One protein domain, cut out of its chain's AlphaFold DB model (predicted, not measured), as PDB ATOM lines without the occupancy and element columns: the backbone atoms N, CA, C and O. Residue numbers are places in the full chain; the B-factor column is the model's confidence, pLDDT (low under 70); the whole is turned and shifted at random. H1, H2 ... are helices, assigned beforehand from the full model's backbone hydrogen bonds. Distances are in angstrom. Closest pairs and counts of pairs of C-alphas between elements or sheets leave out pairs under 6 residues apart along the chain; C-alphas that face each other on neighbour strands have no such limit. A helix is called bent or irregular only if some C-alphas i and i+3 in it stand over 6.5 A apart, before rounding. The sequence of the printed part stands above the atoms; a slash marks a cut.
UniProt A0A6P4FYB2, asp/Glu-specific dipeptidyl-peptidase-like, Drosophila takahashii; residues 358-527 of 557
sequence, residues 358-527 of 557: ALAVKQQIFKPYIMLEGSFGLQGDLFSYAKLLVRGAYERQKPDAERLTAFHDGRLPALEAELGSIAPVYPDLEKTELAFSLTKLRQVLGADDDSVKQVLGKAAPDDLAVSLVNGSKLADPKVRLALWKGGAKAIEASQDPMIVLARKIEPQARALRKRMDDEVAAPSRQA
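This is residues 358 to 527 of the 557 residues of the protein "asp/Glu-specific dipeptidyl-peptidase-like" of Drosophila takahashii (UniProt A0A6P4FYB2). A long bent helix, H8, runs from a helical body into a two-helix arm: its first arm H8a lies within the body, and H8b runs on with kinked H1 beside it, the two pointing opposite ways. In the body, H2 packs on one side of H8a with H7 and then H3 beyond it, while H6 packs on another side and H4 and H5 form a hairpin next to H6. The printed part has 170 residues with eight named helices, H1 to H8 in chain order, and no named strand; the class is all helix. It is compact, with a radius of gyration of the C-alphas of 16.3 A and spans of 46 by 40 by 26 A.

H8, residues 497 to 527, was assigned as one helix by its hydrogen bonds but is bent: C-alphas 504 and 507 are 7.1 A apart. Its arms are H8a, residues 497 to 504, and H8b, residues 507 to 527, 28.9 A long, ending at C-alpha 527 (-10.461, 39.707, 8.064). H1, residues 358 to 373, begins at C-alpha 358 (-12.064, 30.345, 7.169). H2 spans residues 381 to 395, 20.7 A; H3, 412 to 419; H4, 427 to 445, 26.6 A; H5, 450 to 456; H6, 461 to 471, 15.4 A; and H7, 477 to 493. Three are irregular: H1 (C-alphas 364 and 367 are 7.7 A apart), H7 (485 and 488, 9.2 A) and H8b (519 and 522, 6.53 A). H1 has a kink of 63 degrees near residue 365, and H7 one of 119 degrees near residue 487.

H8 is the hub, touching four helices, and its arms stand at a steep tilt of 57 degrees. H8a touches H2, closest C-alphas Ala 386 and Ile 499 at 5.0 A, and H6, Leu 468 and Pro 497 at 5.4 A. H5 and H8a only just touch, with 3 pairs of C-alphas within 8 A, the closest Val 455 and Leu 501 at 7.3 A. H8b touches H1, closest C-alphas Ala 358 and Val 520 at 4.5 A, opposite ways at a shallow tilt of 32 degrees, only just short of steep. H7 touches H2, Ala 393 and Ala 488 at 4.8 A, and, with residues 477 to 484 alone, H3, Leu 419 and Arg 480 at 5.8 A. H4 touches H6, Ala 435 and Asp 462 at 4.7 A, and forms a helical hairpin with H5, Arg 442 and Val 452 at 5.9 A. Residues 367 to 371 of H1 touch H4, Met 371 and Leu 441 at 6.2 A. H2 and H8b are apart. Every O i to N i+4 pair is within hydrogen-bond range in H2, H3, H4, H5, H6 and H8a; the counts are 10 of 12 in H1, 11 of 13 in H7 and 14 of 17 in H8b.

The two C-alphas farthest apart are those of Asn 470 and Ala 527, 47.6 A. The printed part has no cut. The link H2 to H3 is long, 16 residues. Mean pLDDT of the printed part is 95.9, and no printed residue is under 70.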
ATOM      1  N   ALA A 358     -12.882  30.663   8.339       98.38
ATOM      2  CA  ALA A 358     -12.064  30.345   7.169       98.38
ATOM      3  C   ALA A 358     -11.022  29.250   7.477       98.38
ATOM      4  O   ALA A 358     -10.864  28.294   6.714       98.38
ATOM      5  N   LEU A 359     -10.352  29.329   8.631       98.19
ATOM      6  CA  LEU A 359      -9.379  28.322   9.065       98.19
ATOM      7  C   LEU A 359     -10.012  26.955   9.353       98.19
ATOM      8  O   LEU A 359      -9.392  25.931   9.064       98.19
ATOM      9  N   ALA A 360     -11.251  26.910   9.846       98.12
ATOM     10  CA  ALA A 360     -11.976  25.651  10.016       98.12
ATOM     11  C   ALA A 360     -12.205  24.944   8.667       98.12
ATOM     12  O   ALA A 360     -11.976  23.738   8.554       98.12
ATOM     13  N   VAL A 361     -12.576  25.693   7.620       98.25
ATOM     14  CA  VAL A 361     -12.683  25.155   6.253       98.25
ATOM     15  C   VAL A 361     -11.314  24.710   5.741       98.25
ATOM     16  O   VAL A 361     -11.181  23.590   5.241       98.25
ATOM     17  N   LYS A 362     -10.276  25.538   5.925       98.44
ATOM     18  CA  LYS A 362      -8.893  25.204   5.552       98.44
ATOM     19  C   LYS A 362      -8.462  23.873   6.152       98.44
ATOM     20  O   LYS A 362      -7.888  23.052   5.445       98.44
ATOM     21  N   GLN A 363      -8.767  23.632   7.426       97.88
ATOM     22  CA  GLN A 363      -8.420  22.388   8.106       97.88
ATOM     23  C   GLN A 363      -9.106  21.167   7.491       97.88
ATOM     24  O   GLN A 363      -8.463  20.132   7.324       97.88
ATOM     25  N   GLN A 364     -10.378  21.291   7.105       97.44
ATOM     26  CA  GLN A 364     -11.129  20.205   6.465       97.44
ATOM     27  C   GLN A 364     -10.546  19.825   5.101       97.44
ATOM     28  O   GLN A 364     -10.484  18.644   4.766       97.44
ATOM     29  N   ILE A 365     -10.105  20.813   4.317       97.75
ATOM     30  CA  ILE A 365      -9.600  20.582   2.956       97.75
ATOM     31  C   ILE A 365      -8.078  20.450   2.875       97.75
ATOM     32  O   ILE A 365      -7.569  20.154   1.798       97.75
ATOM     33  N   PHE A 366      -7.344  20.656   3.974       98.31
ATOM     34  CA  PHE A 366      -5.882  20.776   3.965       98.31
ATOM     35  C   PHE A 366      -5.194  19.598   3.271       98.31
ATOM     36  O   PHE A 366      -4.418  19.806   2.342       98.31
ATOM     37  N   LYS A 367      -5.513  18.364   3.684       97.94
ATOM     38  CA  LYS A 367      -4.904  17.140   3.143       97.94
ATOM     39  C   LYS A 367      -5.188  16.938   1.647       97.94
ATOM     40  O   LYS A 367      -4.227  16.850   0.888       97.94
ATOM     41  N   PRO A 368      -6.445  16.893   1.169       97.62
ATOM     42  CA  PRO A 368      -6.688  16.741  -0.266       97.62
ATOM     43  C   PRO A 368      -6.128  17.920  -1.074       97.62
ATOM     44  O   PRO A 368      -5.564  17.709  -2.147       97.62
ATOM     45  N   TYR A 369      -6.199  19.147  -0.543       98.25
ATOM     46  CA  TYR A 369      -5.615  20.321  -1.189       98.25
ATOM     47  C   TYR A 369      -4.100  20.171  -1.376       98.25
ATOM     48  O   TYR A 369      -3.623  20.285  -2.501       98.25
ATOM     49  N   ILE A 370      -3.339  19.887  -0.314       97.75
ATOM     50  CA  ILE A 370      -1.873  19.821  -0.398       97.75
ATOM     51  C   ILE A 370      -1.401  18.640  -1.257       97.75
ATOM     52  O   ILE A 370      -0.437  18.779  -2.007       97.75
ATOM     53  N   MET A 371      -2.112  17.508  -1.230       98.06
ATOM     54  CA  MET A 371      -1.735  16.333  -2.017       98.06
ATOM     55  C   MET A 371      -1.999  16.506  -3.521       98.06
ATOM     56  O   MET A 371      -1.177  16.064  -4.321       98.06
ATOM     57  N   LEU A 372      -3.100  17.159  -3.911       97.38
ATOM     58  CA  LEU A 372      -3.521  17.273  -5.318       97.38
ATOM     59  C   LEU A 372      -3.180  18.642  -5.932       97.38
ATOM     60  O   LEU A 372      -2.481  18.736  -6.944       97.38
ATOM     61  N   GLU A 373      -3.641  19.732  -5.315       97.00
ATOM     62  CA  GLU A 373      -3.362  21.097  -5.785       97.00
ATOM     63  C   GLU A 373      -1.972  21.577  -5.335       97.00
ATOM     64  O   GLU A 373      -1.316  22.292  -6.085       97.00
ATOM     65  N   GLY A 374      -1.473  21.135  -4.180       95.81
ATOM     66  CA  GLY A 374      -0.087  21.360  -3.750       95.81
ATOM     67  C   GLY A 374       0.932  20.380  -4.346       95.81
ATOM     68  O   GLY A 374       2.124  20.553  -4.133       95.81
ATOM     69  N   SER A 375       0.475  19.369  -5.095       95.56
ATOM     70  CA  SER A 375       1.300  18.330  -5.734       95.56
ATOM     71  C   SER A 375       2.134  17.447  -4.786       95.56
ATOM     72  O   SER A 375       2.967  16.684  -5.262       95.56
ATOM     73  N   PHE A 376       1.895  17.444  -3.467       96.88
ATOM     74  CA  PHE A 376       2.643  16.563  -2.547       96.88
ATOM     75  C   PHE A 376       2.421  15.069  -2.836       96.88
ATOM     76  O   PHE A 376       3.257  14.247  -2.464       96.88
ATOM     77  N   GLY A 377       1.316  14.720  -3.505       97.44
ATOM     78  CA  GLY A 377       1.007  13.365  -3.956       97.44
ATOM     79  C   GLY A 377       1.415  13.043  -5.395       97.44
ATOM     80  O   GLY A 377       1.108  11.952  -5.865       97.44
ATOM     81  N   LEU A 378       2.010  14.004  -6.108       96.88
ATOM     82  CA  LEU A 378       2.285  13.960  -7.549       96.88
ATOM     83  C   LEU A 378       3.574  14.757  -7.848       96.88
ATOM     84  O   LEU A 378       3.552  15.725  -8.607       96.88
ATOM     85  N   GLN A 379       4.664  14.421  -7.159       95.31
ATOM     86  CA  GLN A 379       5.948  15.123  -7.278       95.31
ATOM     87  C   GLN A 379       6.726  14.680  -8.527       95.31
ATOM     88  O   GLN A 379       6.440  13.627  -9.098       95.31
ATOM     89  N   GLY A 380       7.690  15.506  -8.936       95.12
ATOM     90  CA  GLY A 380       8.495  15.343 -10.147       95.12
ATOM     91  C   GLY A 380       8.283  16.481 -11.149       95.12
ATOM     92  O   GLY A 380       7.212  17.111 -11.213       95.12
ATOM     93  N   ASP A 381       9.304  16.750 -11.950       95.75
ATOM     94  CA  ASP A 381       9.311  17.821 -12.940       95.75
ATOM     95  C   ASP A 381       8.334  17.517 -14.079       95.75
ATOM     96  O   ASP A 381       7.584  18.395 -14.514       95.75
ATOM     97  N   LEU A 382       8.242  16.256 -14.520       98.44
ATOM     98  CA  LEU A 382       7.342  15.862 -15.608       98.44
ATOM     99  C   LEU A 382       5.872  16.138 -15.269       98.44
ATOM    100  O   LEU A 382       5.128  16.658 -16.110       98.44
ATOM    101  N   PHE A 383       5.441  15.824 -14.043       98.38
ATOM    102  CA  PHE A 383       4.075  16.124 -13.619       98.38
ATOM    103  C   PHE A 383       3.863  17.627 -13.409       98.38
ATOM    104  O   PHE A 383       2.809  18.152 -13.780       98.38
ATOM    105  N   SER A 384       4.864  18.337 -12.882       97.62
ATOM    106  CA  SER A 384       4.820  19.794 -12.721       97.62
ATOM    107  C   SER A 384       4.609  20.499 -14.067       97.62
ATOM    108  O   SER A 384       3.675  21.299 -14.205       97.62
ATOM    109  N   TYR A 385       5.355  20.108 -15.107       98.38
ATOM    110  CA  TYR A 385       5.137  20.590 -16.473       98.38
ATOM    111  C   TYR A 385       3.755  20.217 -17.007       98.38
ATOM    112  O   TYR A 385       3.074  21.059 -17.595       98.38
ATOM    113  N   ALA A 386       3.305  18.975 -16.802       98.69
ATOM    114  CA  ALA A 386       1.995  18.538 -17.272       98.69
ATOM    115  C   ALA A 386       0.856  19.357 -16.652       98.69
ATOM    116  O   ALA A 386      -0.048  19.808 -17.363       98.69
ATOM    117  N   LYS A 387       0.919  19.598 -15.340       98.19
ATOM    118  CA  LYS A 387      -0.044  20.421 -14.609       98.19
ATOM    119  C   LYS A 387      -0.043  21.859 -15.116       98.19
ATOM    120  O   LYS A 387      -1.119  22.385 -15.394       98.19
ATOM    121  N   LEU A 388       1.130  22.472 -15.297       98.06
ATOM    122  CA  LEU A 388       1.255  23.824 -15.850       98.06
ATOM    123  C   LEU A 388       0.653  23.921 -17.260       98.06
ATOM    124  O   LEU A 388      -0.131  24.830 -17.536       98.06
ATOM    125  N   LEU A 389       0.967  22.966 -18.138       98.69
ATOM    126  CA  LEU A 389       0.469  22.912 -19.514       98.69
ATOM    127  C   LEU A 389      -1.058  22.763 -19.574       98.69
ATOM    128  O   LEU A 389      -1.722  23.513 -20.295       98.69
ATOM    129  N   VAL A 390      -1.622  21.835 -18.796       98.56
ATOM    130  CA  VAL A 390      -3.075  21.615 -18.719       98.56
ATOM    131  C   VAL A 390      -3.780  22.839 -18.136       98.56
ATOM    132  O   VAL A 390      -4.726  23.355 -18.735       98.56
ATOM    133  N   ARG A 391      -3.295  23.353 -17.000       97.62
ATOM    134  CA  ARG A 391      -3.865  24.521 -16.321       97.62
ATOM    135  C   ARG A 391      -3.825  25.751 -17.225       97.62
ATOM    136  O   ARG A 391      -4.842  26.418 -17.406       97.62
ATOM    137  N   GLY A 392      -2.671  26.013 -17.834       97.62
ATOM    138  CA  GLY A 392      -2.459  27.153 -18.714       97.62
ATOM    139  C   GLY A 392      -3.303  27.107 -19.979       97.62
ATOM    140  O   GLY A 392      -3.788  28.150 -20.410       97.62
ATOM    141  N   ALA A 393      -3.551  25.925 -20.546       97.19
ATOM    142  CA  ALA A 393      -4.441  25.794 -21.692       97.19
ATOM    143  C   ALA A 393      -5.883  26.221 -21.374       97.19
ATOM    144  O   ALA A 393      -6.475  26.949 -22.169       97.19
ATOM    145  N   TYR A 394      -6.417  25.839 -20.208       94.06
ATOM    146  CA  TYR A 394      -7.754  26.257 -19.775       94.06
ATOM    147  C   TYR A 394      -7.818  27.733 -19.368       94.06
ATOM    148  O   TYR A 394      -8.786  28.418 -19.687       94.06
ATOM    149  N   GLU A 395      -6.796  28.261 -18.685       96.56
ATOM    150  CA  GLU A 395      -6.775  29.684 -18.316       96.56
ATOM    151  C   GLU A 395      -6.664  30.589 -19.546       96.56
ATOM    152  O   GLU A 395      -7.370  31.588 -19.651       96.56
ATOM    153  N   ARG A 396      -5.850  30.220 -20.538       95.62
ATOM    154  CA  ARG A 396      -5.648  31.035 -21.745       95.62
ATOM    155  C   ARG A 396      -6.855  31.073 -22.688       95.62
ATOM    156  O   ARG A 396      -6.873  31.911 -23.584       95.62
ATOM    157  N   GLN A 397      -7.866  30.226 -22.478       94.81
ATOM    158  CA  GLN A 397      -9.164  30.326 -23.160       94.81
ATOM    159  C   GLN A 397     -10.068  31.418 -22.577       94.81
ATOM    160  O   GLN A 397     -11.016  31.841 -23.235       94.81
ATOM    161  N   LYS A 398      -9.792  31.870 -21.351       95.00
ATOM    162  CA  LYS A 398     -10.589  32.887 -20.670       95.00
ATOM    163  C   LYS A 398     -10.086  34.295 -20.997       95.00
ATOM    164  O   LYS A 398      -8.881  34.471 -21.251       95.00
ATOM    165  N   PRO A 399     -10.968  35.309 -20.920       93.88
ATOM    166  CA  PRO A 399     -10.539  36.694 -20.783       93.88
ATOM    167  C   PRO A 399      -9.571  36.826 -19.609       93.88
ATOM    168  O   PRO A 399      -9.738  36.171 -18.585       93.88
ATOM    169  N   ASP A 400      -8.566  37.684 -19.745       90.31
ATOM    170  CA  ASP A 400      -7.498  37.802 -18.748       90.31
ATOM    171  C   ASP A 400      -7.999  38.117 -17.329       90.31
ATOM    172  O   ASP A 400      -7.485  37.567 -16.362       90.31
ATOM    173  N   ALA A 401      -9.053  38.929 -17.226       90.38
ATOM    174  CA  ALA A 401      -9.708  39.297 -15.972       90.38
ATOM    175  C   ALA A 401     -10.395  38.115 -15.254       90.38
ATOM    176  O   ALA A 401     -10.710  38.209 -14.073       90.38
ATOM    177  N   GLU A 402     -10.640  37.007 -15.958       91.88
ATOM    178  CA  GLU A 402     -11.238  35.780 -15.415       91.88
ATOM    179  C   GLU A 402     -10.199  34.676 -15.169       91.88
ATOM    180  O   GLU A 402     -10.550  33.554 -14.777       91.88
ATOM    181  N   ARG A 403      -8.921  34.963 -15.440       93.69
ATOM    182  CA  ARG A 403      -7.834  34.018 -15.209       93.69
ATOM    183  C   ARG A 403      -7.408  34.023 -13.754       93.69
ATOM    184  O   ARG A 403      -7.461  35.034 -13.061       93.69
ATOM    185  N   LEU A 404      -6.881  32.884 -13.323       92.25
ATOM    186  CA  LEU A 404      -6.052  32.826 -12.126       92.25
ATOM    187  C   LEU A 404      -4.884  33.811 -12.263       92.25
ATOM    188  O   LEU A 404      -4.244  33.856 -13.313       92.25
ATOM    189  N   THR A 405      -4.542  34.509 -11.177       88.56
ATOM    190  CA  THR A 405      -3.517  35.567 -11.166       88.56
ATOM    191  C   THR A 405      -2.189  35.137 -11.798       88.56
ATOM    192  O   THR A 405      -1.566  35.905 -12.523       88.56
ATOM    193  N   ALA A 406      -1.760  33.887 -11.580       88.94
ATOM    194  CA  ALA A 406      -0.526  33.339 -12.154       88.94
ATOM    195  C   ALA A 406      -0.513  33.297 -13.697       88.94
ATOM    196  O   ALA A 406       0.559  33.278 -14.291       88.94
ATOM    197  N   PHE A 407      -1.684  33.317 -14.338       93.00
ATOM    198  CA  PHE A 407      -1.873  33.206 -15.785       93.00
ATOM    199  C   PHE A 407      -2.336  34.517 -16.435       93.00
ATOM    200  O   PHE A 407      -2.774  34.499 -17.591       93.00
ATOM    201  N   HIS A 408      -2.240  35.649 -15.728       90.44
ATOM    202  CA  HIS A 408      -2.436  36.948 -16.363       90.44
ATOM    203  C   HIS A 408      -1.408  37.178 -17.480       90.44
ATOM    204  O   HIS A 408      -0.274  36.698 -17.398       90.44
ATOM    205  N   ASP A 409      -1.785  37.936 -18.512       87.44
ATOM    206  CA  ASP A 409      -0.974  38.169 -19.718       87.44
ATOM    207  C   ASP A 409       0.468  38.600 -19.388       87.44
ATOM    208  O   ASP A 409       1.424  38.095 -19.979       87.44
ATOM    209  N   GLY A 410       0.647  39.471 -18.386       79.50
ATOM    210  CA  GLY A 410       1.962  39.956 -17.946       79.50
ATOM    211  C   GLY A 410       2.880  38.886 -17.336       79.50
ATOM    212  O   GLY A 410       4.099  39.091 -17.265       79.50
ATOM    213  N   ARG A 411       2.320  37.741 -16.922       84.19
ATOM    214  CA  ARG A 411       3.026  36.619 -16.278       84.19
ATOM    215  C   ARG A 411       3.294  35.444 -17.220       84.19
ATOM    216  O   ARG A 411       4.226  34.685 -16.966       84.19
ATOM    217  N   LEU A 412       2.556  35.331 -18.328       87.88
ATOM    218  CA  LEU A 412       2.721  34.248 -19.306       87.88
ATOM    219  C   LEU A 412       4.152  34.091 -19.861       87.88
ATOM    220  O   LEU A 412       4.566  32.945 -20.018       87.88
ATOM    221  N   PRO A 413       4.932  35.164 -20.129       85.62
ATOM    222  CA  PRO A 413       6.293  35.002 -20.642       85.62
ATOM    223  C   PRO A 413       7.221  34.213 -19.710       85.62
ATOM    224  O   PRO A 413       8.041  33.442 -20.196       85.62
ATOM    225  N   ALA A 414       7.074  34.370 -18.390       82.25
ATOM    226  CA  ALA A 414       7.875  33.625 -17.419       82.25
ATOM    227  C   ALA A 414       7.510  32.131 -17.423       82.25
ATOM    228  O   ALA A 414       8.397  31.286 -17.442       82.25
ATOM    229  N   LEU A 415       6.214  31.810 -17.508       90.00
ATOM    230  CA  LEU A 415       5.741  30.423 -17.605       90.00
ATOM    231  C   LEU A 415       6.187  29.753 -18.915       90.00
ATOM    232  O   LEU A 415       6.530  28.575 -18.933       90.00
ATOM    233  N   GLU A 416       6.193  30.489 -20.031       91.06
ATOM    234  CA  GLU A 416       6.708  29.962 -21.299       91.06
ATOM    235  C   GLU A 416       8.227  29.741 -21.251       91.06
ATOM    236  O   GLU A 416       8.707  28.750 -21.802       91.06
ATOM    237  N   ALA A 417       8.979  30.616 -20.571       84.25
ATOM    238  CA  ALA A 417      10.414  30.436 -20.353       84.25
ATOM    239  C   ALA A 417      10.709  29.187 -19.505       84.25
ATOM    240  O   ALA A 417      11.567  28.394 -19.885       84.25
ATOM    241  N   GLU A 418       9.943  28.959 -18.434       87.38
ATOM    242  CA  GLU A 418      10.027  27.750 -17.602       87.38
ATOM    243  C   GLU A 418       9.785  26.476 -18.431       87.38
ATOM    244  O   GLU A 418      10.589  25.545 -18.418       87.38
ATOM    245  N   LEU A 419       8.732  26.457 -19.256       93.31
ATOM    246  CA  LEU A 419       8.446  25.337 -20.164       93.31
ATOM    247  C   LEU A 419       9.532  25.135 -21.235       93.31
ATOM    248  O   LEU A 419       9.709  24.022 -21.737       93.31
ATOM    249  N   GLY A 420      10.242  26.205 -21.592       90.62
ATOM    250  CA  GLY A 420      11.368  26.202 -22.520       90.62
ATOM    251  C   GLY A 420      12.720  25.866 -21.889       90.62
ATOM    252  O   GLY A 420      13.695  25.781 -22.637       90.62
ATOM    253  N   SER A 421      12.790  25.668 -20.565       85.38
ATOM    254  CA  SER A 421      14.020  25.290 -19.861       85.38
ATOM    255  C   SER A 421      14.661  24.064 -20.511       85.38
ATOM    256  O   SER A 421      13.968  23.140 -20.921       85.38
ATOM    257  N   ILE A 422      15.984  24.052 -20.628       84.75
ATOM    258  CA  ILE A 422      16.746  22.903 -21.145       84.75
ATOM    259  C   ILE A 422      17.389  22.092 -20.019       84.75
ATOM    260  O   ILE A 422      18.209  21.219 -20.299       84.75
ATOM    261  N   ALA A 423      17.025  22.383 -18.765       81.19
ATOM    262  CA  ALA A 423      17.477  21.611 -17.620       81.19
ATOM    263  C   ALA A 423      17.162  20.116 -17.841       81.19
ATOM    264  O   ALA A 423      16.069  19.782 -18.322       81.19
ATOM    265  N   PRO A 424      18.126  19.223 -17.564       84.12
ATOM    266  CA  PRO A 424      17.936  17.795 -17.755       84.12
ATOM    267  C   PRO A 424      16.853  17.269 -16.812       84.12
ATOM    268  O   PRO A 424      16.812  17.623 -15.641       84.12
ATOM    269  N   VAL A 425      16.004  16.381 -17.329       91.56
ATOM    270  CA  VAL A 425      15.075  15.589 -16.519       91.56
ATOM    271  C   VAL A 425      15.654  14.187 -16.392       91.56
ATOM    272  O   VAL A 425      15.854  13.513 -17.407       91.56
ATOM    273  N   TYR A 426      15.922  13.754 -15.163       94.75
ATOM    274  CA  TYR A 426      16.554  12.469 -14.870       94.75
ATOM    275  C   TYR A 426      15.485  11.393 -14.628       94.75
ATOM    276  O   TYR A 426      14.789  11.445 -13.614       94.75
ATOM    277  N   PRO A 427      15.311  10.405 -15.530       97.00
ATOM    278  CA  PRO A 427      14.174   9.488 -15.449       97.00
ATOM    279  C   PRO A 427      14.123   8.641 -14.175       97.00
ATOM    280  O   PRO A 427      13.035   8.284 -13.736       97.00
ATOM    281  N   ASP A 428      15.265   8.280 -13.594       97.56
ATOM    282  CA  ASP A 428      15.285   7.438 -12.391       97.56
ATOM    283  C   ASP A 428      14.978   8.249 -11.122       97.56
ATOM    284  O   ASP A 428      14.235   7.774 -10.258       97.56
ATOM    285  N   LEU A 429      15.422   9.508 -11.068       97.19
ATOM    286  CA  LEU A 429      15.013  10.460 -10.036       97.19
ATOM    287  C   LEU A 429      13.504  10.738 -10.118       97.19
ATOM    288  O   LEU A 429      12.802  10.583  -9.122       97.19
ATOM    289  N   GLU A 430      12.979  11.017 -11.318       98.19
ATOM    290  CA  GLU A 430      11.541  11.230 -11.547       98.19
ATOM    291  C   GLU A 430      10.696  10.038 -11.074       98.19
ATOM    292  O   GLU A 430       9.655  10.215 -10.439       98.19
ATOM    293  N   LYS A 431      11.134   8.803 -11.358       98.62
ATOM    294  CA  LYS A 431      10.443   7.592 -10.878       98.62
ATOM    295  C   LYS A 431      10.456   7.521  -9.357       98.62
ATOM    296  O   LYS A 431       9.427   7.196  -8.773       98.62
ATOM    297  N   THR A 432      11.593   7.826  -8.735       98.44
ATOM    298  CA  THR A 432      11.767   7.786  -7.279       98.44
ATOM    299  C   THR A 432      10.827   8.774  -6.587       98.44
ATOM    300  O   THR A 432      10.061   8.391  -5.699       98.44
ATOM    301  N   GLU A 433      10.812  10.031  -7.029       98.31
ATOM    302  CA  GLU A 433       9.967  11.081  -6.450       98.31
ATOM    303  C   GLU A 433       8.474  10.834  -6.693       98.31
ATOM    304  O   GLU A 433       7.638  10.992  -5.789       98.31
ATOM    305  N   LEU A 434       8.116  10.396  -7.902       98.69
ATOM    306  CA  LEU A 434       6.730  10.107  -8.236       98.69
ATOM    307  C   LEU A 434       6.221   8.870  -7.481       98.69
ATOM    308  O   LEU A 434       5.131   8.916  -6.918       98.69
ATOM    309  N   ALA A 435       7.004   7.793  -7.378       98.62
ATOM    310  CA  ALA A 435       6.630   6.609  -6.599       98.62
ATOM    311  C   ALA A 435       6.454   6.943  -5.107       98.62
ATOM    312  O   ALA A 435       5.455   6.546  -4.487       98.62
ATOM    313  N   PHE A 436       7.376   7.732  -4.541       98.62
ATOM    314  CA  PHE A 436       7.274   8.231  -3.170       98.62
ATOM    315  C   PHE A 436       5.982   9.028  -2.961       98.62
ATOM    316  O   PHE A 436       5.200   8.741  -2.050       98.62
ATOM    317  N   SER A 437       5.723  10.014  -3.818       98.44
ATOM    318  CA  SER A 437       4.577  10.911  -3.664       98.44
ATOM    319  C   SER A 437       3.239  10.204  -3.903       98.44
ATOM    320  O   SER A 437       2.302  10.409  -3.131       98.44
ATOM    321  N   LEU A 438       3.154   9.280  -4.861       98.62
ATOM    322  CA  LEU A 438       1.987   8.415  -5.066       98.62
ATOM    323  C   LEU A 438       1.725   7.497  -3.859       98.62
ATOM    324  O   LEU A 438       0.573   7.272  -3.471       98.62
ATOM    325  N   THR A 439       2.785   7.006  -3.213       98.44
ATOM    326  CA  THR A 439       2.672   6.260  -1.952       98.44
ATOM    327  C   THR A 439       2.122   7.153  -0.842       98.44
ATOM    328  O   THR A 439       1.181   6.764  -0.143       98.44
ATOM    329  N   LYS A 440       2.641   8.380  -0.712       98.25
ATOM    330  CA  LYS A 440       2.146   9.365   0.258       98.25
ATOM    331  C   LYS A 440       0.698   9.759  -0.008       98.25
ATOM    332  O   LYS A 440      -0.071   9.851   0.943       98.25
ATOM    333  N   LEU A 441       0.288   9.909  -1.268       98.38
ATOM    334  CA  LEU A 441      -1.099  10.183  -1.656       98.38
ATOM    335  C   LEU A 441      -2.047   9.140  -1.056       98.38
ATOM    336  O   LEU A 441      -3.002   9.495  -0.361       98.38
ATOM    337  N   ARG A 442      -1.731   7.853  -1.238       97.88
ATOM    338  CA  ARG A 442      -2.506   6.744  -0.670       97.88
ATOM    339  C   ARG A 442      -2.460   6.704   0.861       97.88
ATOM    340  O   ARG A 442      -3.477   6.393   1.473       97.88
ATOM    341  N   GLN A 443      -1.315   6.989   1.484       97.69
ATOM    342  CA  GLN A 443      -1.176   6.992   2.950       97.69
ATOM    343  C   GLN A 443      -1.969   8.130   3.611       97.69
ATOM    344  O   GLN A 443      -2.591   7.924   4.649       97.69
ATOM    345  N   VAL A 444      -1.944   9.326   3.015       97.88
ATOM    346  CA  VAL A 444      -2.522  10.545   3.599       97.88
ATOM    347  C   VAL A 444      -4.036  10.613   3.405       97.88
ATOM    348  O   VAL A 444      -4.736  11.020   4.336       97.88
ATOM    349  N   LEU A 445      -4.534  10.244   2.219       97.62
ATOM    350  CA  LEU A 445      -5.968  10.292   1.899       97.62
ATOM    351  C   LEU A 445      -6.688   8.968   2.191       97.62
ATOM    352  O   LEU A 445      -7.887   8.961   2.449       97.62
ATOM    353  N   GLY A 446      -5.950   7.855   2.227       97.06
ATOM    354  CA  GLY A 446      -6.498   6.512   2.399       97.06
ATOM    355  C   GLY A 446      -6.805   5.830   1.064       97.06
ATOM    356  O   GLY A 446      -7.090   6.467   0.057       97.06
ATOM    357  N   ALA A 447      -6.754   4.495   1.044       94.38
ATOM    358  CA  ALA A 447      -6.923   3.712  -0.186       94.38
ATOM    359  C   ALA A 447      -8.328   3.819  -0.812       94.38
ATOM    360  O   ALA A 447      -8.489   3.553  -2.002       94.38
ATOM    361  N   ASP A 448      -9.328   4.193  -0.012       94.69
ATOM    362  CA  ASP A 448     -10.715   4.312  -0.453       94.69
ATOM    363  C   ASP A 448     -11.092   5.685  -1.005       94.69
ATOM    364  O   ASP A 448     -12.182   5.813  -1.565       94.69
ATOM    365  N   ASP A 449     -10.206   6.670  -0.886       96.19
ATOM    366  CA  ASP A 449     -10.427   8.012  -1.403       96.19
ATOM    367  C   ASP A 449     -10.576   8.005  -2.936       96.19
ATOM    368  O   ASP A 449      -9.859   7.302  -3.659       96.19
ATOM    369  N   ASP A 450     -11.531   8.788  -3.441       94.00
ATOM    370  CA  ASP A 450     -11.856   8.826  -4.867       94.00
ATOM    371  C   ASP A 450     -10.685   9.334  -5.708       94.00
ATOM    372  O   ASP A 450     -10.440   8.805  -6.793       94.00
ATOM    373  N   SER A 451      -9.918  10.311  -5.215       93.56
ATOM    374  CA  SER A 451      -8.727  10.812  -5.901       93.56
ATOM    375  C   SER A 451      -7.630   9.753  -5.932       93.56
ATOM    376  O   SER A 451      -6.978   9.582  -6.960       93.56
ATOM    377  N   VAL A 452      -7.462   8.969  -4.861       96.94
ATOM    378  CA  VAL A 452      -6.508   7.843  -4.841       96.94
ATOM    379  C   VAL A 452      -6.895   6.780  -5.867       96.94
ATOM    380  O   VAL A 452      -6.057   6.373  -6.674       96.94
ATOM    381  N   LYS A 453      -8.169   6.376  -5.908       95.56
ATOM    382  CA  LYS A 453      -8.695   5.441  -6.921       95.56
ATOM    383  C   LYS A 453      -8.550   6.000  -8.334       95.56
ATOM    384  O   LYS A 453      -8.233   5.263  -9.266       95.56
ATOM    385  N   GLN A 454      -8.756   7.303  -8.503       94.56
ATOM    386  CA  GLN A 454      -8.629   7.973  -9.788       94.56
ATOM    387  C   GLN A 454      -7.170   8.038 -10.256       94.56
ATOM    388  O   GLN A 454      -6.920   7.837 -11.442       94.56
ATOM    389  N   VAL A 455      -6.208   8.276  -9.370       96.25
ATOM    390  CA  VAL A 455      -4.783   8.342  -9.722       96.25
ATOM    391  C   VAL A 455      -4.195   6.944  -9.908       96.25
ATOM    392  O   VAL A 455      -3.697   6.636 -10.988       96.25
ATOM    393  N   LEU A 456      -4.293   6.083  -8.891       96.38
ATOM    394  CA  LEU A 456      -3.627   4.776  -8.869       96.38
ATOM    395  C   LEU A 456      -4.394   3.695  -9.637       96.38
ATOM    396  O   LEU A 456      -3.800   2.777 -10.205       96.38
ATOM    397  N   GLY A 457      -5.727   3.765  -9.649       93.12
ATOM    398  CA  GLY A 457      -6.560   2.672 -10.139       93.12
ATOM    399  C   GLY A 457      -6.252   1.371  -9.396       93.12
ATOM    400  O   GLY A 457      -6.528   1.248  -8.207       93.12
ATOM    401  N   LYS A 458      -5.689   0.393 -10.115       93.00
ATOM    402  CA  LYS A 458      -5.245  -0.899  -9.563       93.00
ATOM    403  C   LYS A 458      -3.720  -1.045  -9.499       93.00
ATOM    404  O   LYS A 458      -3.246  -2.094  -9.074       93.00
ATOM    405  N   ALA A 459      -2.970  -0.054  -9.974       96.25
ATOM    406  CA  ALA A 459      -1.517  -0.122 -10.025       96.25
ATOM    407  C   ALA A 459      -0.909   0.113  -8.636       96.25
ATOM    408  O   ALA A 459      -1.456   0.867  -7.823       96.25
ATOM    409  N   ALA A 460       0.241  -0.512  -8.377       96.81
ATOM    410  CA  ALA A 460       1.098  -0.080  -7.285       96.81
ATOM    411  C   ALA A 460       1.693   1.307  -7.616       96.81
ATOM    412  O   ALA A 460       1.887   1.608  -8.798       96.81
ATOM    413  N   PRO A 461       1.982   2.154  -6.609       97.94
ATOM    414  CA  PRO A 461       2.630   3.450  -6.819       97.94
ATOM    415  C   PRO A 461       3.884   3.378  -7.699       97.94
ATOM    416  O   PRO A 461       3.989   4.138  -8.659       97.94
ATOM    417  N   ASP A 462       4.780   2.428  -7.426       98.00
ATOM    418  CA  ASP A 462       6.028   2.216  -8.165       98.00
ATOM    419  C   ASP A 462       5.780   1.859  -9.637       98.00
ATOM    420  O   ASP A 462       6.318   2.507 -10.536       98.00
ATOM    421  N   ASP A 463       4.902   0.885  -9.900       98.31
ATOM    422  CA  ASP A 463       4.562   0.461 -11.265       98.31
ATOM    423  C   ASP A 463       3.957   1.614 -12.074       98.31
ATOM    424  O   ASP A 463       4.270   1.805 -13.255       98.31
ATOM    425  N   LEU A 464       3.089   2.407 -11.435       98.38
ATOM    426  CA  LEU A 464       2.487   3.567 -12.075       98.38
ATOM    427  C   LEU A 464       3.540   4.641 -12.366       98.38
ATOM    428  O   LEU A 464       3.565   5.157 -13.481       98.38
ATOM    429  N   ALA A 465       4.422   4.948 -11.412       98.62
ATOM    430  CA  ALA A 465       5.495   5.919 -11.608       98.62
ATOM    431  C   ALA A 465       6.390   5.530 -12.795       98.62
ATOM    432  O   ALA A 465       6.592   6.334 -13.706       98.62
ATOM    433  N   VAL A 466       6.834   4.270 -12.851       98.56
ATOM    434  CA  VAL A 466       7.626   3.732 -13.970       98.56
ATOM    435  C   VAL A 466       6.884   3.884 -15.296       98.56
ATOM    436  O   VAL A 466       7.462   4.366 -16.274       98.56
ATOM    437  N   SER A 467       5.603   3.507 -15.342       98.31
ATOM    438  CA  SER A 467       4.798   3.603 -16.562       98.31
ATOM    439  C   SER A 467       4.619   5.047 -17.039       98.31
ATOM    440  O   SER A 467       4.659   5.294 -18.246       98.31
ATOM    441  N   LEU A 468       4.381   5.989 -16.125       98.62
ATOM    442  CA  LEU A 468       4.149   7.393 -16.460       98.62
ATOM    443  C   LEU A 468       5.434   8.068 -16.946       98.62
ATOM    444  O   LEU A 468       5.414   8.731 -17.982       98.62
ATOM    445  N   VAL A 469       6.548   7.866 -16.236       98.75
ATOM    446  CA  VAL A 469       7.838   8.477 -16.580       98.75
ATOM    447  C   VAL A 469       8.355   7.937 -17.910       98.75
ATOM    448  O   VAL A 469       8.643   8.717 -18.813       98.75
ATOM    449  N   ASN A 470       8.393   6.611 -18.090       98.50
ATOM    450  CA  ASN A 470       8.914   6.007 -19.323       98.50
ATOM    451  C   ASN A 470       8.070   6.342 -20.563       98.50
ATOM    452  O   ASN A 470       8.585   6.335 -21.680       98.50
ATOM    453  N   GLY A 471       6.769   6.586 -20.387       98.31
ATOM    454  CA  GLY A 471       5.873   6.918 -21.492       98.31
ATOM    455  C   GLY A 471       5.811   8.411 -21.831       98.31
ATOM    456  O   GLY A 471       5.239   8.761 -22.866       98.31
ATOM    457  N   SER A 472       6.351   9.291 -20.983       98.62
ATOM    458  CA  SER A 472       6.275  10.739 -21.185       98.62
ATOM    459  C   SER A 472       7.355  11.252 -22.138       98.62
ATOM    460  O   SER A 472       8.462  10.730 -22.228       98.62
ATOM    461  N   LYS A 473       7.023  12.323 -22.855       98.38
ATOM    462  CA  LYS A 473       7.906  13.093 -23.734       98.38
ATOM    463  C   LYS A 473       8.143  14.508 -23.207       98.38
ATOM    464  O   LYS A 473       8.783  15.305 -23.888       98.38
ATOM    465  N   LEU A 474       7.635  14.837 -22.016       98.56
ATOM    466  CA  LEU A 474       7.738  16.183 -21.442       98.56
ATOM    467  C   LEU A 474       9.152  16.554 -20.974       98.56
ATOM    468  O   LEU A 474       9.375  17.717 -20.646       98.56
ATOM    469  N   ALA A 475      10.107  15.620 -20.992       97.19
ATOM    470  CA  ALA A 475      11.526  15.929 -20.834       97.19
ATOM    471  C   ALA A 475      12.075  16.777 -22.002       97.19
ATOM    472  O   ALA A 475      13.039  17.511 -21.822       97.19
ATOM    473  N   ASP A 476      11.461  16.707 -23.192       96.75
ATOM    474  CA  ASP A 476      11.859  17.532 -24.335       96.75
ATOM    475  C   ASP A 476      11.169  18.913 -24.279       96.75
ATOM    476  O   ASP A 476       9.943  19.001 -24.462       96.75
ATOM    477  N   PRO A 477      11.914  20.022 -24.109       95.25
ATOM    478  CA  PRO A 477      11.334  21.364 -24.106       95.25
ATOM    479  C   PRO A 477      10.615  21.720 -25.407       95.25
ATOM    480  O   PRO A 477       9.661  22.500 -25.388       95.25
ATOM    481  N   LYS A 478      10.988  21.131 -26.550       97.38
ATOM    482  CA  LYS A 478      10.265  21.348 -27.811       97.38
ATOM    483  C   LYS A 478       8.850  20.789 -27.737       97.38
ATOM    484  O   LYS A 478       7.930  21.421 -28.258       97.38
ATOM    485  N   VAL A 479       8.659  19.650 -27.071       98.44
ATOM    486  CA  VAL A 479       7.333  19.059 -26.842       98.44
ATOM    487  C   VAL A 479       6.522  19.952 -25.908       98.44
ATOM    488  O   VAL A 479       5.387  20.298 -26.243       98.44
ATOM    489  N   ARG A 480       7.110  20.402 -24.792       98.44
ATOM    490  CA  ARG A 480       6.454  21.324 -23.848       98.44
ATOM    491  C   ARG A 480       6.000  22.614 -24.533       98.44
ATOM    492  O   ARG A 480       4.828  22.980 -24.454       98.44
ATOM    493  N   LEU A 481       6.889  23.265 -25.283       98.12
ATOM    494  CA  LEU A 481       6.575  24.498 -26.009       98.12
ATOM    495  C   LEU A 481       5.557  24.278 -27.137       98.12
ATOM    496  O   LEU A 481       4.723  25.149 -27.381       98.12
ATOM    497  N   ALA A 482       5.586  23.131 -27.823       98.38
ATOM    498  CA  ALA A 482       4.582  22.798 -28.834       98.38
ATOM    499  C   ALA A 482       3.188  22.618 -28.211       98.38
ATOM    500  O   ALA A 482       2.213  23.145 -28.746       98.38
ATOM    501  N   LEU A 483       3.093  21.944 -27.059       98.62
ATOM    502  CA  LEU A 483       1.846  21.800 -26.301       98.62
ATOM    503  C   LEU A 483       1.340  23.160 -25.797       98.62
ATOM    504  O   LEU A 483       0.166  23.481 -25.974       98.62
ATOM    505  N   TRP A 484       2.232  23.994 -25.256       98.00
ATOM    506  CA  TRP A 484       1.903  25.354 -24.826       98.00
ATOM    507  C   TRP A 484       1.347  26.197 -25.976       98.00
ATOM    508  O   TRP A 484       0.281  26.804 -25.854       98.00
ATOM    509  N   LYS A 485       2.031  26.227 -27.123       97.00
ATOM    510  CA  LYS A 485       1.612  27.014 -28.296       97.00
ATOM    511  C   LYS A 485       0.351  26.454 -28.949       97.00
ATOM    512  O   LYS A 485      -0.480  27.227 -29.415       97.00
ATOM    513  N   GLY A 486       0.185  25.133 -28.941       97.19
ATOM    514  CA  GLY A 486      -0.998  24.452 -29.465       97.19
ATOM    515  C   GLY A 486      -2.259  24.614 -28.607       97.19
ATOM    516  O   GLY A 486      -3.360  24.343 -29.093       97.19
ATOM    517  N   GLY A 487      -2.122  25.075 -27.359       96.25
ATOM    518  CA  GLY A 487      -3.234  25.398 -26.466       96.25
ATOM    519  C   GLY A 487      -4.142  24.202 -26.158       96.25
ATOM    520  O   GLY A 487      -3.729  23.046 -26.241       96.25
ATOM    521  N   ALA A 488      -5.405  24.478 -25.819       96.25
ATOM    522  CA  ALA A 488      -6.367  23.459 -25.386       96.25
ATOM    523  C   ALA A 488      -6.515  22.292 -26.368       96.25
ATOM    524  O   ALA A 488      -6.490  21.141 -25.948       96.25
ATOM    525  N   LYS A 489      -6.546  22.564 -27.678       97.31
ATOM    526  CA  LYS A 489      -6.643  21.516 -28.702       97.31
ATOM    527  C   LYS A 489      -5.464  20.537 -28.649       97.31
ATOM    528  O   LYS A 489      -5.664  19.333 -28.776       97.31
ATOM    529  N   ALA A 490      -4.239  21.037 -28.472       98.06
ATOM    530  CA  ALA A 490      -3.058  20.180 -28.371       98.06
ATOM    531  C   ALA A 490      -3.038  19.387 -27.057       98.06
ATOM    532  O   ALA A 490      -2.690  18.208 -27.061       98.06
ATOM    533  N   ILE A 491      -3.461  20.004 -25.951       98.44
ATOM    534  CA  ILE A 491      -3.580  19.335 -24.650       98.44
ATOM    535  C   ILE A 491      -4.646  18.233 -24.675       98.44
ATOM    536  O   ILE A 491      -4.401  17.131 -24.188       98.44
ATOM    537  N   GLU A 492      -5.805  18.491 -25.278       97.69
ATOM    538  CA  GLU A 492      -6.891  17.518 -25.426       97.69
ATOM    539  C   GLU A 492      -6.502  16.336 -26.323       97.69
ATOM    540  O   GLU A 492      -6.850  15.191 -26.028       97.69
ATOM    541  N   ALA A 493      -5.737  16.587 -27.386       98.06
ATOM    542  CA  ALA A 493      -5.270  15.547 -28.299       98.06
ATOM    543  C   ALA A 493      -4.043  14.774 -27.783       98.06
ATOM    544  O   ALA A 493      -3.717  13.714 -28.324       98.06
ATOM    545  N   SER A 494      -3.340  15.294 -26.772       98.50
ATOM    546  CA  SER A 494      -2.116  14.679 -26.262       98.50
ATOM    547  C   SER A 494      -2.399  13.312 -25.646       98.50
ATOM    548  O   SER A 494      -3.332  13.153 -24.858       98.50
ATOM    549  N   GLN A 495      -1.559  12.337 -25.982       98.38
ATOM    550  CA  GLN A 495      -1.551  11.006 -25.372       98.38
ATOM    551  C   GLN A 495      -0.342  10.800 -24.456       98.38
ATOM    552  O   GLN A 495      -0.064   9.677 -24.044       98.38
ATOM    553  N   ASP A 496       0.387  11.875 -24.145       98.75
ATOM    554  CA  ASP A 496       1.439  11.826 -23.136       98.75
ATOM    555  C   ASP A 496       0.826  11.423 -21.782       98.75
ATOM    556  O   ASP A 496      -0.125  12.080 -21.335       98.75
ATOM    557  N   PRO A 497       1.321  10.363 -21.123       98.44
ATOM    558  CA  PRO A 497       0.719   9.836 -19.902       98.44
ATOM    559  C   PRO A 497       0.665  10.861 -18.763       98.44
ATOM    560  O   PRO A 497      -0.311  10.867 -18.011       98.44
ATOM    561  N   MET A 498       1.634  11.778 -18.667       98.56
ATOM    562  CA  MET A 498       1.613  12.835 -17.651       98.56
ATOM    563  C   MET A 498       0.522  13.867 -17.946       98.56
ATOM    564  O   MET A 498      -0.191  14.288 -17.038       98.56
ATOM    565  N   ILE A 499       0.309  14.220 -19.220       98.81
ATOM    566  CA  ILE A 499      -0.799  15.103 -19.631       98.81
ATOM    567  C   ILE A 499      -2.156  14.426 -19.414       98.81
ATOM    568  O   ILE A 499      -3.111  15.071 -18.979       98.81
ATOM    569  N   VAL A 500      -2.272  13.129 -19.708       98.50
ATOM    570  CA  VAL A 500      -3.487  12.345 -19.429       98.50
ATOM    571  C   VAL A 500      -3.792  12.354 -17.930       98.50
ATOM    572  O   VAL A 500      -4.923  12.655 -17.547       98.50
ATOM    573  N   LEU A 501      -2.792  12.092 -17.084       98.06
ATOM    574  CA  LEU A 501      -2.950  12.126 -15.633       98.06
ATOM    575  C   LEU A 501      -3.328  13.525 -15.131       98.06
ATOM    576  O   LEU A 501      -4.300  13.667 -14.390       98.06
ATOM    577  N   ALA A 502      -2.620  14.567 -15.571       98.25
ATOM    578  CA  ALA A 502      -2.899  15.943 -15.174       98.25
ATOM    579  C   ALA A 502      -4.329  16.368 -15.549       98.25
ATOM    580  O   ALA A 502      -5.045  16.897 -14.702       98.25
ATOM    581  N   ARG A 503      -4.807  16.054 -16.763       97.81
ATOM    582  CA  ARG A 503      -6.207  16.306 -17.164       97.81
ATOM    583  C   ARG A 503      -7.217  15.557 -16.301       97.81
ATOM    584  O   ARG A 503      -8.289  16.086 -16.028       97.81
ATOM    585  N   LYS A 504      -6.891  14.332 -15.886       96.12
ATOM    586  CA  LYS A 504      -7.760  13.507 -15.040       96.12
ATOM    587  C   LYS A 504      -7.956  14.140 -13.657       96.12
ATOM    588  O   LYS A 504      -9.073  14.139 -13.148       96.12
ATOM    589  N   ILE A 505      -6.892  14.693 -13.080       95.44
ATOM    590  CA  ILE A 505      -6.876  15.263 -11.722       95.44
ATOM    591  C   ILE A 505      -7.348  16.724 -11.698       95.44
ATOM    592  O   ILE A 505      -7.928  17.174 -10.708       95.44
ATOM    593  N   GLU A 506      -7.130  17.464 -12.788       95.62
ATOM    594  CA  GLU A 506      -7.398  18.902 -12.897       95.62
ATOM    595  C   GLU A 506      -8.784  19.332 -12.376       95.62
ATOM    596  O   GLU A 506      -8.823  20.301 -11.617       95.62
ATOM    597  N   PRO A 507      -9.912  18.650 -12.671       95.56
ATOM    598  CA  PRO A 507     -11.216  19.047 -12.136       95.56
ATOM    599  C   PRO A 507     -11.277  19.046 -10.601       95.56
ATOM    600  O   PRO A 507     -11.794  19.993 -10.008       95.56
ATOM    601  N   GLN A 508     -10.721  18.020  -9.950       95.38
ATOM    602  CA  GLN A 508     -10.708  17.911  -8.487       95.38
ATOM    603  C   GLN A 508      -9.738  18.916  -7.862       95.38
ATOM    604  O   GLN A 508     -10.110  19.632  -6.931       95.38
ATOM    605  N   ALA A 509      -8.523  19.027  -8.407       95.94
ATOM    606  CA  ALA A 509      -7.534  20.005  -7.950       95.94
ATOM    607  C   ALA A 509      -8.072  21.441  -8.072       95.94
ATOM    608  O   ALA A 509      -7.961  22.243  -7.146       95.94
ATOM    609  N   ARG A 510      -8.761  21.751  -9.175       95.19
ATOM    610  CA  ARG A 510      -9.399  23.049  -9.401       95.19
ATOM    611  C   ARG A 510     -10.589  23.303  -8.481       95.19
ATOM    612  O   ARG A 510     -10.755  24.436  -8.033       95.19
ATOM    613  N   ALA A 511     -11.394  22.289  -8.171       96.56
ATOM    614  CA  ALA A 511     -12.466  22.419  -7.189       96.56
ATOM    615  C   ALA A 511     -11.903  22.736  -5.793       96.56
ATOM    616  O   ALA A 511     -12.355  23.682  -5.152       96.56
ATOM    617  N   LEU A 512     -10.864  22.017  -5.355       97.62
ATOM    618  CA  LEU A 512     -10.162  22.291  -4.094       97.62
ATOM    619  C   LEU A 512      -9.547  23.690  -4.077       97.62
ATOM    620  O   LEU A 512      -9.668  24.400  -3.080       97.62
ATOM    621  N   ARG A 513      -8.939  24.110  -5.191       97.12
ATOM    622  CA  ARG A 513      -8.409  25.463  -5.354       97.12
ATOM    623  C   ARG A 513      -9.491  26.523  -5.220       97.12
ATOM    624  O   ARG A 513      -9.305  27.467  -4.468       97.12
ATOM    625  N   LYS A 514     -10.632  26.336  -5.881       96.75
ATOM    626  CA  LYS A 514     -11.772  27.249  -5.779       96.75
ATOM    627  C   LYS A 514     -12.267  27.375  -4.337       96.75
ATOM    628  O   LYS A 514     -12.481  28.487  -3.876       96.75
ATOM    629  N   ARG A 515     -12.380  26.265  -3.599       98.06
ATOM    630  CA  ARG A 515     -12.731  26.304  -2.168       98.06
ATOM    631  C   ARG A 515     -11.678  27.039  -1.341       98.06
ATOM    632  O   ARG A 515     -12.030  27.872  -0.516       98.06
ATOM    633  N   MET A 516     -10.394  26.777  -1.581       98.25
ATOM    634  CA  MET A 516      -9.309  27.500  -0.915       98.25
ATOM    635  C   MET A 516      -9.356  29.002  -1.219       98.25
ATOM    636  O   MET A 516      -9.177  29.808  -0.317       98.25
ATOM    637  N   ASP A 517      -9.611  29.400  -2.461       97.00
ATOM    638  CA  ASP A 517      -9.646  30.811  -2.835       97.00
ATOM    639  C   ASP A 517     -10.895  31.512  -2.262       97.00
ATOM    640  O   ASP A 517     -10.779  32.581  -1.661       97.00
ATOM    641  N   ASP A 518     -12.071  30.891  -2.374       97.69
ATOM    642  CA  ASP A 518     -13.358  31.531  -2.074       97.69
ATOM    643  C   ASP A 518     -13.815  31.361  -0.620       97.69
ATOM    644  O   ASP A 518     -14.357  32.293  -0.032       97.69
ATOM    645  N   GLU A 519     -13.623  30.181  -0.028       98.44
ATOM    646  CA  GLU A 519     -14.084  29.870   1.335       98.44
ATOM    647  C   GLU A 519     -12.998  30.126   2.390       98.44
ATOM    648  O   GLU A 519     -13.313  30.200   3.577       98.44
ATOM    649  N   VAL A 520     -11.729  30.263   1.979       98.44
ATOM    650  CA  VAL A 520     -10.600  30.483   2.897       98.44
ATOM    651  C   VAL A 520      -9.897  31.808   2.611       98.44
ATOM    652  O   VAL A 520      -9.942  32.720   3.431       98.44
ATOM    653  N   ALA A 521      -9.257  31.954   1.451       97.25
ATOM    654  CA  ALA A 521      -8.391  33.094   1.174       97.25
ATOM    655  C   ALA A 521      -9.164  34.418   1.107       97.25
ATOM    656  O   ALA A 521      -8.698  35.406   1.668       97.25
ATOM    657  N   ALA A 522     -10.331  34.457   0.460       97.75
ATOM    658  CA  ALA A 522     -11.181  35.644   0.414       97.75
ATOM    659  C   ALA A 522     -11.606  36.121   1.821       97.75
ATOM    660  O   ALA A 522     -11.247  37.249   2.183       97.75
ATOM    661  N   PRO A 523     -12.275  35.301   2.661       98.06
ATOM    662  CA  PRO A 523     -12.665  35.740   3.997       98.06
ATOM    663  C   PRO A 523     -11.474  36.028   4.919       98.06
ATOM    664  O   PRO A 523     -11.544  37.001   5.672       98.06
ATOM    665  N   SER A 524     -10.375  35.266   4.836       97.88
ATOM    666  CA  SER A 524      -9.151  35.558   5.596       97.88
ATOM    667  C   SER A 524      -8.531  36.895   5.193       97.88
ATOM    668  O   SER A 524      -8.211  37.688   6.072       97.88
ATOM    669  N   ARG A 525      -8.423  37.214   3.894       96.44
ATOM    670  CA  ARG A 525      -7.908  38.521   3.436       96.44
ATOM    671  C   ARG A 525      -8.770  39.674   3.931       96.44
ATOM    672  O   ARG A 525      -8.233  40.676   4.381       96.44
ATOM    673  N   GLN A 526     -10.094  39.542   3.869       97.06
ATOM    674  CA  GLN A 526     -10.997  40.579   4.373       97.06
ATOM    675  C   GLN A 526     -10.866  40.759   5.889       97.06
ATOM    676  O   GLN A 526     -10.888  41.886   6.384       97.06
ATOM    677  N   ALA A 527     -10.715  39.660   6.632       97.81
ATOM    678  CA  ALA A 527     -10.461  39.707   8.064       97.81
ATOM    679  C   ALA A 527      -9.135  40.412   8.384       97.81
ATOM    680  O   ALA A 527      -9.117  41.344   9.188       97.81
TER     681      ALA A 527